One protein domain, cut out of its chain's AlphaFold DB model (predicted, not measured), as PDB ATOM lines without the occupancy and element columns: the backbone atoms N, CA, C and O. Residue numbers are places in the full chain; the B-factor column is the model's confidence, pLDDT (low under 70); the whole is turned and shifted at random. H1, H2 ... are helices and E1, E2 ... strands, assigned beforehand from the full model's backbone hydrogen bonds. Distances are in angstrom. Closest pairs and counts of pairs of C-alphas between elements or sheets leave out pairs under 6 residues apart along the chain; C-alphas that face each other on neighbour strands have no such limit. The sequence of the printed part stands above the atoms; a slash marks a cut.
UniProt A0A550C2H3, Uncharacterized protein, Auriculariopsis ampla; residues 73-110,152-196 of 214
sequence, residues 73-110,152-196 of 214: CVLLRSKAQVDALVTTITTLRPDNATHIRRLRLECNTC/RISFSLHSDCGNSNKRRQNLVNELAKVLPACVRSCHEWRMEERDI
ATOM      1  N   CYS A  73      25.643 -26.129 -38.042       88.00
ATOM      2  CA  CYS A  73      26.882 -26.878 -38.201       88.00
ATOM      3  C   CYS A  73      27.223 -26.951 -39.688       88.00
ATOM      4  O   CYS A  73      26.528 -27.620 -40.448       88.00
ATOM      5  N   VAL A  74      28.301 -26.291 -40.102       89.00
ATOM      6  CA  VAL A  74      28.727 -26.279 -41.501       89.00
ATOM      7  C   VAL A  74      29.976 -27.139 -41.661       89.00
ATOM      8  O   VAL A  74      31.009 -26.886 -41.039       89.00
ATOM      9  N   LEU A  75      29.876 -28.168 -42.501       86.94
ATOM     10  CA  LEU A  75      30.985 -29.043 -42.865       86.94
ATOM     11  C   LEU A  75      31.422 -28.736 -44.298       86.94
ATOM     12  O   LEU A  75      30.677 -28.967 -45.250       86.94
ATOM     13  N   LEU A  76      32.635 -28.220 -44.453       88.50
ATOM     14  CA  LEU A  76      33.207 -27.849 -45.740       88.50
ATOM     15  C   LEU A  76      34.270 -28.871 -46.128       88.50
ATOM     16  O   LEU A  76      35.337 -28.903 -45.528       88.50
ATOM     17  N   ARG A  77      33.986 -29.696 -47.134       84.38
ATOM     18  CA  ARG A  77      34.880 -30.756 -47.636       84.38
ATOM     19  C   ARG A  77      35.702 -30.353 -48.857       84.38
ATOM     20  O   ARG A  77      36.579 -31.082 -49.307       84.38
ATOM     21  N   SER A  78      35.368 -29.222 -49.467       85.38
ATOM     22  CA  SER A  78      35.967 -28.790 -50.725       85.38
ATOM     23  C   SER A  78      36.060 -27.276 -50.805       85.38
ATOM     24  O   SER A  78      35.273 -26.552 -50.196       85.38
ATOM     25  N   LYS A  79      36.995 -26.793 -51.627       84.25
ATOM     26  CA  LYS A  79      37.130 -25.362 -51.911       84.25
ATOM     27  C   LYS A  79      35.842 -24.764 -52.487       84.25
ATOM     28  O   LYS A  79      35.435 -23.701 -52.045       84.25
ATOM     29  N   ALA A  80      35.168 -25.471 -53.397       88.06
ATOM     30  CA  ALA A  80      33.916 -24.996 -53.985       88.06
ATOM     31  C   ALA A  80      32.828 -24.746 -52.925       88.06
ATOM     32  O   ALA A  80      32.092 -23.771 -53.023       88.06
ATOM     33  N   GLN A  81      32.754 -25.581 -51.881       90.94
ATOM     34  CA  GLN A  81      31.831 -25.362 -50.762       90.94
ATOM     35  C   GLN A  81      32.228 -24.155 -49.908       90.94
ATOM     36  O   GLN A  81      31.348 -23.436 -49.444       90.94
ATOM     37  N   VAL A  82      33.530 -23.923 -49.706       91.00
ATOM     38  CA  VAL A  82      34.020 -22.723 -49.010       91.00
ATOM     39  C   VAL A  82      33.627 -21.473 -49.788       91.00
ATOM     40  O   VAL A  82      33.014 -20.578 -49.218       91.00
ATOM     41  N   ASP A  83      33.926 -21.442 -51.087       90.75
ATOM     42  CA  ASP A  83      33.621 -20.307 -51.955       90.75
ATOM     43  C   ASP A  83      32.100 -20.061 -51.992       90.75
ATOM     44  O   ASP A  83      31.650 -18.935 -51.788       90.75
ATOM     45  N   ALA A  84      31.292 -21.120 -52.120       92.94
ATOM     46  CA  ALA A  84      29.832 -21.029 -52.066       92.94
ATOM     47  C   ALA A  84      29.316 -20.489 -50.723       92.94
ATOM     48  O   ALA A  84      28.409 -19.652 -50.706       92.94
ATOM     49  N   LEU A  85      29.885 -20.931 -49.595       93.50
ATOM     50  CA  LEU A  85      29.521 -20.418 -48.275       93.50
ATOM     51  C   LEU A  85      29.877 -18.934 -48.151       93.50
ATOM     52  O   LEU A  85      29.047 -18.144 -47.702       93.50
ATOM     53  N   VAL A  86      31.083 -18.554 -48.578       93.62
ATOM     54  CA  VAL A  86      31.555 -17.168 -48.563       93.62
ATOM     55  C   VAL A  86      30.631 -16.291 -49.395       93.62
ATOM     56  O   VAL A  86      30.115 -15.316 -48.864       93.62
ATOM     57  N   THR A  87      30.343 -16.653 -50.647       94.88
ATOM     58  CA  THR A  87      29.417 -15.898 -51.506       94.88
ATOM     59  C   THR A  87      28.025 -15.796 -50.888       94.88
ATOM     60  O   THR A  87      27.403 -14.732 -50.918       94.88
ATOM     61  N   THR A  88      27.535 -16.882 -50.286       94.69
ATOM     62  CA  THR A  88      26.214 -16.888 -49.654       94.69
ATOM     63  C   THR A  88      26.154 -15.915 -48.483       94.69
ATOM     64  O   THR A  88      25.192 -15.162 -48.377       94.69
ATOM     65  N   ILE A  89      27.182 -15.887 -47.637       94.56
ATOM     66  CA  ILE A  89      27.226 -15.020 -46.458       94.56
ATOM     67  C   ILE A  89      27.556 -13.568 -46.824       94.56
ATOM     68  O   ILE A  89      27.020 -12.650 -46.222       94.56
ATOM     69  N   THR A  90      28.427 -13.305 -47.792       91.75
ATOM     70  CA  THR A  90      28.822 -11.921 -48.100       91.75
ATOM     71  C   THR A  90      27.829 -11.212 -49.004       91.75
ATOM     72  O   THR A  90      27.608 -10.017 -48.845       91.75
ATOM     73  N   THR A  91      27.250 -11.934 -49.966       95.12
ATOM     74  CA  THR A  91      26.536 -11.317 -51.090       95.12
ATOM     75  C   THR A  91      25.041 -11.603 -51.046       95.12
ATOM     76  O   THR A  91      24.240 -10.708 -51.287       95.12
ATOM     77  N   LEU A  92      24.646 -12.847 -50.755       94.75
ATOM     78  CA  LEU A  92      23.249 -13.268 -50.912       94.75
ATOM     79  C   LEU A  92      22.417 -13.081 -49.639       94.75
ATOM     80  O   LEU A  92      21.313 -12.543 -49.698       94.75
ATOM     81  N   ARG A  93      22.902 -13.589 -48.502       94.19
ATOM     82  CA  ARG A  93      22.188 -13.638 -47.216       94.19
ATOM     83  C   ARG A  93      23.161 -13.523 -46.032       94.19
ATOM     84  O   ARG A  93      23.493 -14.541 -45.419       94.19
ATOM     85  N   PRO A  94      23.578 -12.297 -45.670       93.75
ATOM     86  CA  PRO A  94      24.483 -12.063 -44.543       93.75
ATOM     87  C   PRO A  94      23.975 -12.561 -43.194       93.75
ATOM     88  O   PRO A  94      24.759 -13.062 -42.387       93.75
ATOM     89  N   ASP A  95      22.661 -12.535 -42.979       93.19
ATOM     90  CA  ASP A  95      22.043 -12.979 -41.727       93.19
ATOM     91  C   ASP A  95      22.326 -14.455 -41.416       93.19
ATOM     92  O   ASP A  95      22.446 -14.835 -40.247       93.19
ATOM     93  N   ASN A  96      22.541 -15.283 -42.449       93.31
ATOM     94  CA  ASN A  96      22.852 -16.704 -42.289       93.31
ATOM     95  C   ASN A  96      24.153 -16.937 -41.510       93.31
ATOM     96  O   ASN A  96      24.297 -17.971 -40.857       93.31
ATOM     97  N   ALA A  97      25.087 -15.981 -41.528       92.56
ATOM     98  CA  ALA A  97      26.334 -16.082 -40.774       92.56
ATOM     99  C   ALA A  97      26.096 -16.187 -39.264       92.56
ATOM    100  O   ALA A  97      26.845 -16.862 -38.564       92.56
ATOM    101  N   THR A  98      25.042 -15.537 -38.761       92.94
ATOM    102  CA  THR A  98      24.705 -15.519 -37.328       92.94
ATOM    103  C   THR A  98      24.223 -16.875 -36.818       92.94
ATOM    104  O   THR A  98      24.279 -17.156 -35.617       92.94
ATOM    105  N   HIS A  99      23.761 -17.732 -37.730       92.88
ATOM    106  CA  HIS A  99      23.300 -19.075 -37.418       92.88
ATOM    107  C   HIS A  99      24.444 -20.084 -37.348       92.88
ATOM    108  O   HIS A  99      24.269 -21.131 -36.731       92.88
ATOM    109  N   ILE A 100      25.620 -19.759 -37.897       92.38
ATOM    110  CA  ILE A 100      26.786 -20.639 -37.858       92.38
ATOM    111  C   ILE A 100      27.322 -20.705 -36.436       92.38
ATOM    112  O   ILE A 100      27.879 -19.747 -35.902       92.38
ATOM    113  N   ARG A 101      27.135 -21.868 -35.808       89.00
ATOM    114  CA  ARG A 101      27.664 -22.166 -34.474       89.00
ATOM    115  C   ARG A 101      28.913 -23.018 -34.530       89.00
ATOM    116  O   ARG A 101      29.688 -22.994 -33.583       89.00
ATOM    117  N   ARG A 102      29.097 -23.788 -35.603       85.94
ATOM    118  CA  ARG A 102      30.263 -24.649 -35.801       85.94
ATOM    119  C   ARG A 102      30.642 -24.712 -37.257       85.94
ATOM    120  O   ARG A 102      29.773 -24.795 -38.125       85.94
ATOM    121  N   LEU A 103      31.942 -24.734 -37.492       88.31
ATOM    122  CA  LEU A 103      32.509 -24.858 -38.820       88.31
ATOM    123  C   LEU A 103      33.644 -25.878 -38.770       88.31
ATOM    124  O   LEU A 103      34.629 -25.681 -38.057       88.31
ATOM    125  N   ARG A 104      33.511 -26.956 -39.539       85.00
ATOM    126  CA  ARG A 104      34.572 -27.946 -39.741       85.00
ATOM    127  C   ARG A 104      35.027 -27.876 -41.189       85.00
ATOM    128  O   ARG A 104      34.211 -27.949 -42.105       85.00
ATOM    129  N   LEU A 105      36.329 -27.713 -41.386       85.50
ATOM    130  CA  LEU A 105      36.948 -27.670 -42.709       85.50
ATOM    131  C   LEU A 105      37.750 -28.956 -42.926       85.50
ATOM    132  O   LEU A 105      38.820 -29.136 -42.348       85.50
ATOM    133  N   GLU A 106      37.230 -29.832 -43.777       81.38
ATOM    134  CA  GLU A 106      37.878 -31.046 -44.269       81.38
ATOM    135  C   GLU A 106      38.493 -30.743 -45.636       81.38
ATOM    136  O   GLU A 106      37.894 -30.960 -46.681       81.38
ATOM    137  N   CYS A 107      39.690 -30.168 -45.662       65.94
ATOM    138  CA  CYS A 107      40.351 -29.882 -46.930       65.94
ATOM    139  C   CYS A 107      41.138 -31.113 -47.392       65.94
ATOM    140  O   CYS A 107      42.314 -31.255 -47.068       65.94
ATOM    141  N   ASN A 108      40.516 -31.993 -48.179       60.72
ATOM    142  CA  ASN A 108      41.194 -33.157 -48.760       60.72
ATOM    143  C   ASN A 108      42.000 -32.830 -50.032       60.72
ATOM    144  O   ASN A 108      42.259 -33.715 -50.848       60.72
ATOM    145  N   THR A 109      42.428 -31.575 -50.230       50.59
ATOM    146  CA  THR A 109      43.200 -31.165 -51.415       50.59
ATOM    147  C   THR A 109      44.651 -31.657 -51.360       50.59
ATOM    148  O   THR A 109      45.587 -30.884 -51.556       50.59
ATOM    149  N   CYS A 110      44.875 -32.936 -51.091       47.75
ATOM    150  CA  CYS A 110      46.110 -33.605 -51.454       47.75
ATOM    151  C   CYS A 110      45.893 -34.010 -52.921       47.75
ATOM    152  O   CYS A 110      45.269 -35.021 -53.236       47.75
ATOM    153  N   ARG A 152      29.492 -21.018 -27.545       53.66
ATOM    154  CA  ARG A 152      30.899 -21.239 -27.884       53.66
ATOM    155  C   ARG A 152      30.967 -21.739 -29.324       53.66
ATOM    156  O   ARG A 152      30.402 -22.790 -29.630       53.66
ATOM    157  N   ILE A 153      31.618 -20.976 -30.196       58.25
ATOM    158  CA  ILE A 153      31.858 -21.391 -31.577       58.25
ATOM    159  C   ILE A 153      33.203 -22.089 -31.624       58.25
ATOM    160  O   ILE A 153      34.211 -21.570 -31.151       58.25
ATOM    161  N   SER A 154      33.189 -23.297 -32.161       60.62
ATOM    162  CA  SER A 154      34.344 -24.170 -32.240       60.62
ATOM    163  C   SER A 154      34.715 -24.411 -33.694       60.62
ATOM    164  O   SER A 154      33.869 -24.687 -34.552       60.62
ATOM    165  N   PHE A 155      36.013 -24.315 -33.947       61.59
ATOM    166  CA  PHE A 155      36.626 -24.610 -35.226       61.59
ATOM    167  C   PHE A 155      37.503 -25.832 -35.043       61.59
ATOM    168  O   PHE A 155      38.471 -25.793 -34.287       61.59
ATOM    169  N   SER A 156      37.161 -26.921 -35.724       62.84
ATOM    170  CA  SER A 156      38.031 -28.085 -35.822       62.84
ATOM    171  C   SER A 156      38.624 -28.138 -37.221       62.84
ATOM    172  O   SER A 156      37.946 -28.041 -38.248       62.84
ATOM    173  N   LEU A 157      39.945 -28.232 -37.244       59.53
ATOM    174  CA  LEU A 157      40.765 -28.144 -38.432       59.53
ATOM    175  C   LEU A 157      41.562 -29.447 -38.481       59.53
ATOM    176  O   LEU A 157      42.652 -29.526 -37.927       59.53
ATOM    177  N   HIS A 158      41.046 -30.456 -39.183       59.31
ATOM    178  CA  HIS A 158      41.747 -31.732 -39.332       59.31
ATOM    179  C   HIS A 158      42.808 -31.660 -40.439       59.31
ATOM    180  O   HIS A 158      42.549 -31.114 -41.512       59.31
ATOM    181  N   SER A 159      44.022 -32.143 -40.164       52.88
ATOM    182  CA  SER A 159      45.136 -32.185 -41.119       52.88
ATOM    183  C   SER A 159      45.583 -33.620 -41.338       52.88
ATOM    184  O   SER A 159      46.041 -34.237 -40.387       52.88
ATOM    185  N   ASP A 160      45.540 -34.097 -42.584       52.09
ATOM    186  CA  ASP A 160      46.093 -35.412 -42.938       52.09
ATOM    187  C   ASP A 160      47.349 -35.300 -43.838       52.09
ATOM    188  O   ASP A 160      47.941 -36.308 -44.210       52.09
ATOM    189  N   CYS A 161      47.794 -34.086 -44.210       50.81
ATOM    190  CA  CYS A 161      48.877 -33.892 -45.192       50.81
ATOM    191  C   CYS A 161      49.817 -32.717 -44.811       50.81
ATOM    192  O   CYS A 161      49.460 -31.548 -44.979       50.81
ATOM    193  N   GLY A 162      51.053 -33.019 -44.383       53.72
ATOM    194  CA  GLY A 162      52.041 -32.072 -43.816       53.72
ATOM    195  C   GLY A 162      52.556 -30.924 -44.709       53.72
ATOM    196  O   GLY A 162      53.254 -30.047 -44.216       53.72
ATOM    197  N   ASN A 163      52.193 -30.856 -45.998       54.06
ATOM    198  CA  ASN A 163      52.670 -29.812 -46.931       54.06
ATOM    199  C   ASN A 163      51.595 -28.796 -47.392       54.06
ATOM    200  O   ASN A 163      51.880 -27.913 -48.200       54.06
ATOM    201  N   SER A 164      50.357 -28.874 -46.887       59.75
ATOM    202  CA  SER A 164      49.211 -28.056 -47.354       59.75
ATOM    203  C   SER A 164      49.008 -26.718 -46.599       59.75
ATOM    204  O   SER A 164      48.046 -25.983 -46.841       59.75
ATOM    205  N   ASN A 165      49.918 -26.342 -45.690       69.12
ATOM    206  CA  ASN A 165      49.616 -25.330 -44.667       69.12
ATOM    207  C   ASN A 165      49.328 -23.906 -45.199       69.12
ATOM    208  O   ASN A 165      48.403 -23.257 -44.717       69.12
ATOM    209  N   LYS A 166      50.016 -23.417 -46.246       77.94
ATOM    210  CA  LYS A 166      49.816 -22.031 -46.740       77.94
ATOM    211  C   LYS A 166      48.432 -21.782 -47.355       77.94
ATOM    212  O   LYS A 166      47.785 -20.787 -47.040       77.94
ATOM    213  N   ARG A 167      47.953 -22.674 -48.234       69.69
ATOM    214  CA  ARG A 167      46.634 -22.512 -48.888       69.69
ATOM    215  C   ARG A 167      45.496 -22.604 -47.877       69.69
ATOM    216  O   ARG A 167      44.527 -21.857 -47.970       69.69
ATOM    217  N   ARG A 168      45.641 -23.500 -46.906       70.12
ATOM    218  CA  ARG A 168      44.680 -23.684 -45.825       70.12
ATOM    219  C   ARG A 168      44.633 -22.482 -44.891       70.12
ATOM    220  O   ARG A 168      43.541 -22.000 -44.615       70.12
ATOM    221  N   GLN A 169      45.788 -21.960 -44.478       78.12
ATOM    222  CA  GLN A 169      45.848 -20.753 -43.658       78.12
ATOM    223  C   GLN A 169      45.185 -19.569 -44.370       78.12
ATOM    224  O   GLN A 169      44.423 -18.836 -43.752       78.12
ATOM    225  N   ASN A 170      45.389 -19.433 -45.684       81.00
ATOM    226  CA  ASN A 170      44.698 -18.414 -46.470       81.00
ATOM    227  C   ASN A 170      43.173 -18.599 -46.450       81.00
ATOM    228  O   ASN A 170      42.467 -17.626 -46.227       81.00
ATOM    229  N   LEU A 171      42.652 -19.824 -46.612       78.50
ATOM    230  CA  LEU A 171      41.205 -20.087 -46.527       78.50
ATOM    231  C   LEU A 171      40.631 -19.774 -45.141       78.50
ATOM    232  O   LEU A 171      39.566 -19.173 -45.040       78.50
ATOM    233  N   VAL A 172      41.339 -20.160 -44.078       80.19
ATOM    234  CA  VAL A 172      40.948 -19.837 -42.700       80.19
ATOM    235  C   VAL A 172      40.931 -18.324 -42.495       80.19
ATOM    236  O   VAL A 172      39.971 -17.796 -41.940       80.19
ATOM    237  N   ASN A 173      41.942 -17.616 -43.001       82.50
ATOM    238  CA  ASN A 173      42.014 -16.161 -42.926       82.50
ATOM    239  C   ASN A 173      40.876 -15.491 -43.716       82.50
ATOM    240  O   ASN A 173      40.292 -14.531 -43.226       82.50
ATOM    241  N   GLU A 174      40.525 -15.991 -44.906       82.88
ATOM    242  CA  GLU A 174      39.381 -15.483 -45.677       82.88
ATOM    243  C   GLU A 174      38.055 -15.706 -44.941       82.88
ATOM    244  O   GLU A 174      37.263 -14.776 -44.791       82.88
ATOM    245  N   LEU A 175      37.835 -16.901 -44.387       82.06
ATOM    246  CA  LEU A 175      36.645 -17.184 -43.582       82.06
ATOM    247  C   LEU A 175      36.585 -16.301 -42.331       82.06
ATOM    248  O   LEU A 175      35.526 -15.774 -41.999       82.06
ATOM    249  N   ALA A 176      37.717 -16.069 -41.666       83.38
ATOM    250  CA  ALA A 176      37.788 -15.205 -40.492       83.38
ATOM    251  C   ALA A 176      37.433 -13.740 -40.805       83.38
ATOM    252  O   ALA A 176      36.863 -13.063 -39.951       83.38
ATOM    253  N   LYS A 177      37.719 -13.245 -42.019       82.81
ATOM    254  CA  LYS A 177      37.313 -11.893 -42.450       82.81
ATOM    255  C   LYS A 177      35.798 -11.770 -42.594       82.81
ATOM    256  O   LYS A 177      35.236 -10.728 -42.263       82.81
ATOM    257  N   VAL A 178      35.157 -12.826 -43.087       79.31
ATOM    258  CA  VAL A 178      33.728 -12.848 -43.426       79.31
ATOM    259  C   VAL A 178      32.854 -13.157 -42.211       79.31
ATOM    260  O   VAL A 178      31.740 -12.650 -42.101       79.31
ATOM    261  N   LEU A 179      33.345 -13.974 -41.277       80.50
ATOM    262  CA  LEU A 179      32.557 -14.387 -40.124       80.50
ATOM    263  C   LEU A 179      32.395 -13.237 -39.101       80.50
ATOM    264  O   LEU A 179      33.344 -12.481 -38.837       80.50
ATOM    265  N   PRO A 180      31.192 -13.075 -38.507       74.06
ATOM    266  CA  PRO A 180      30.922 -11.998 -37.562       74.06
ATOM    267  C   PRO A 180      31.886 -12.021 -36.369       74.06
ATOM    268  O   PRO A 180      32.411 -13.063 -35.992       74.06
ATOM    269  N   ALA A 181      32.137 -10.871 -35.742       66.69
ATOM    270  CA  ALA A 181      33.122 -10.764 -34.658       66.69
ATOM    271  C   ALA A 181      32.829 -11.690 -33.457       66.69
ATOM    272  O   ALA A 181      33.763 -12.168 -32.818       66.69
ATOM    273  N   CYS A 182      31.556 -12.021 -33.202       52.28
ATOM    274  CA  CYS A 182      31.156 -13.002 -32.181       52.28
ATOM    275  C   CYS A 182      31.661 -14.425 -32.469       52.28
ATOM    276  O   CYS A 182      31.799 -15.235 -31.560       52.28
ATOM    277  N   VAL A 183      31.971 -14.711 -33.731       59.84
ATOM    278  CA  VAL A 183      32.599 -15.949 -34.185       59.84
ATOM    279  C   VAL A 183      34.114 -15.907 -33.984       59.84
ATOM    280  O   VAL A 183      34.731 -16.924 -33.683       59.84
ATOM    281  N   ARG A 184      34.716 -14.719 -34.108       56.12
ATOM    282  CA  ARG A 184      36.163 -14.499 -33.989       56.12
ATOM    283  C   ARG A 184      36.662 -14.412 -32.545       56.12
ATOM    284  O   ARG A 184      37.817 -14.745 -32.303       56.12
ATOM    285  N   SER A 185      35.832 -13.960 -31.598       45.22
ATOM    286  CA  SER A 185      36.254 -13.697 -30.208       45.22
ATOM    287  C   SER A 185      36.446 -14.952 -29.346       45.22
ATOM    288  O   SER A 185      36.995 -14.858 -28.246       45.22
ATOM    289  N   CYS A 186      36.060 -16.138 -29.832       43.38
ATOM    290  CA  CYS A 186      36.452 -17.408 -29.222       43.38
ATOM    291  C   CYS A 186      37.938 -17.669 -29.527       43.38
ATOM    292  O   CYS A 186      38.286 -18.348 -30.486       43.38
ATOM    293  N   HIS A 187      38.814 -17.089 -28.706       33.66
ATOM    294  CA  HIS A 187      40.272 -17.027 -28.878       33.66
ATOM    295  C   HIS A 187      41.030 -18.365 -28.845       33.66
ATOM    296  O   HIS A 187      42.258 -18.367 -28.894       33.66
ATOM    297  N   GLU A 188      40.345 -19.503 -28.809       39.91
ATOM    298  CA  GLU A 188      40.986 -20.812 -28.855       39.91
ATOM    299  C   GLU A 188      40.782 -21.420 -30.245       39.91
ATOM    300  O   GLU A 188      40.015 -22.361 -30.449       39.91
ATOM    301  N   TRP A 189      41.491 -20.860 -31.231       44.22
ATOM    302  CA  TRP A 189      41.802 -21.575 -32.468       44.22
ATOM    303  C   TRP A 189      42.735 -22.729 -32.103       44.22
ATOM    304  O   TRP A 189      43.947 -22.658 -32.294       44.22
ATOM    305  N   ARG A 190      42.184 -23.782 -31.495       41.62
ATOM    306  CA  ARG A 190      42.943 -24.982 -31.166       41.62
ATOM    307  C   ARG A 190      43.179 -25.736 -32.470       41.62
ATOM    308  O   ARG A 190      42.399 -26.603 -32.860       41.62
ATOM    309  N   MET A 191      44.252 -25.371 -33.170       37.94
ATOM    310  CA  MET A 191      44.880 -26.264 -34.135       37.94
ATOM    311  C   MET A 191      45.460 -27.426 -33.335       37.94
ATOM    312  O   MET A 191      46.586 -27.373 -32.856       37.94
ATOM    313  N   GLU A 192      44.639 -28.446 -33.099       41.50
ATOM    314  CA  GLU A 192      45.121 -29.719 -32.580       41.50
ATOM    315  C   GLU A 192      45.860 -30.409 -33.734       41.50
ATOM    316  O   GLU A 192      45.277 -31.135 -34.539       41.50
ATOM    317  N   GLU A 193      47.147 -30.093 -33.868       37.28
ATOM    318  CA  GLU A 193      48.084 -30.811 -34.726       37.28
ATOM    319  C   GLU A 193      48.283 -32.193 -34.096       37.28
ATOM    320  O   GLU A 193      49.154 -32.421 -33.260       37.28
ATOM    321  N   ARG A 194      47.378 -33.127 -34.405       42.44
ATOM    322  CA  ARG A 194      47.612 -34.534 -34.100       42.44
ATOM    323  C   ARG A 194      48.551 -35.062 -35.165       42.44
ATOM    324  O   ARG A 194      48.109 -35.577 -36.187       42.44
ATOM    325  N   ASP A 195      49.844 -34.927 -34.905       35.72
ATOM    326  CA  ASP A 195      50.822 -35.799 -35.531       35.72
ATOM    327  C   ASP A 195      50.398 -37.235 -35.219       35.72
ATOM    328  O   ASP A 195      50.479 -37.703 -34.079       35.72
ATOM    329  N   ILE A 196      49.920 -37.949 -36.237       37.78
ATOM    330  CA  ILE A 196      49.880 -39.409 -36.216       37.78
ATOM    331  C   ILE A 196      51.345 -39.841 -36.320       37.78
ATOM    332  O   ILE A 196      51.835 -40.249 -37.373       37.78
TER     333      ILE A 196
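AT A GLANCE: This is residues 73 to 110 and 152 to 196 of the 214 residues of an uncharacterized protein of Auriculariopsis ampla (UniProt A0A550C2H3). A small sheet of three parallel strands, E1, E2 and E3, makes a wall with two long helices, H1 and H3, roughly side by side on the same side of it and its other side bare. The short helices H2 and H4 follow the ends of H1 and H3, and a tail without named elements, residues 185 to 196, runs past E3. The 83 printed residues hold four named helices and three named strands in the order E1 H1 H2 E2 E3 H3 H4, with sheet order E1 E2 E3; the class is mixed, helices and strands. The whole is compact, with a radius of gyration of the C-alphas of 12.7 A and spans of 38 by 26 by 19 A.

HOW THE PARTS SIT: E1, residues 73 to 76, is an edge strand, parallel to the inner strand E2, residues 102 to 105, at 12 degrees; N 74 and O 102 are 2.9 A apart and N 76 and O 104 2.8 A, within hydrogen-bond range. E3, residues 154 to 157, is the other edge strand, parallel to E2 at 7 degrees; the C-alphas of 104 and 156 face each other at 5.2 A, but no N and O pair across E2 and E3 is within hydrogen-bond range. H1, residues 79 to 92, and H2, residues 94 to 99, lie between E1 and E2 along the chain in a strand-helix-strand unit, two parallel neighbour strands joined through helices, with a right-handed crossover. H1 only grazes the sheet, with residues 79 to 85. H1 and H2 touch only at the corner, the C-alphas of Ile 89 and Ala 97 being closest at 5.9 A, at a steep tilt of 65 degrees, opposite ways. H3, residues 165 to 178, only grazes the sheet with residues 168 to 175. With residues 175 to 178 it touches residues 86 to 90 of H1, the closest C-alphas being those of Thr 90 and Val 178, 6.8 A apart, at a shallow tilt of 16 degrees, the same way. H4, residues 181 to 184, is close to H3 but not clearly touching, the closest C-alphas being those of Ala 176 and Arg 184, 6.7 A apart. In H1 and H3 every O i to N i+4 pair is within hydrogen-bond range; in H2 0 of 2 are, against 3 of 3 O i to N i+3 pairs, and H4 is too short for an O i to N i+4 pair.

IN THESE COORDINATES: E1 begins at C-alpha 73, (26.882, -26.878, -38.201). H1 is 18.4 A long from first to last C-alpha, H2 10.1 A and H3 20.2 A. H4 ends at C-alpha 184, (36.163, -14.499, -33.989).

THE WHOLE: The C-alphas farthest apart are those of Leu 92 and Ile 196, at 40.1 A. Residues 111 to 151 are not printed, and C-alphas 110 and 152 are 30.7 A apart across this cut. Of the links printed whole, none is long. The mean pLDDT of the printed part is 72.4, with residues 107 to 110, 152 to 165, 167 and 181 to 196 under 70.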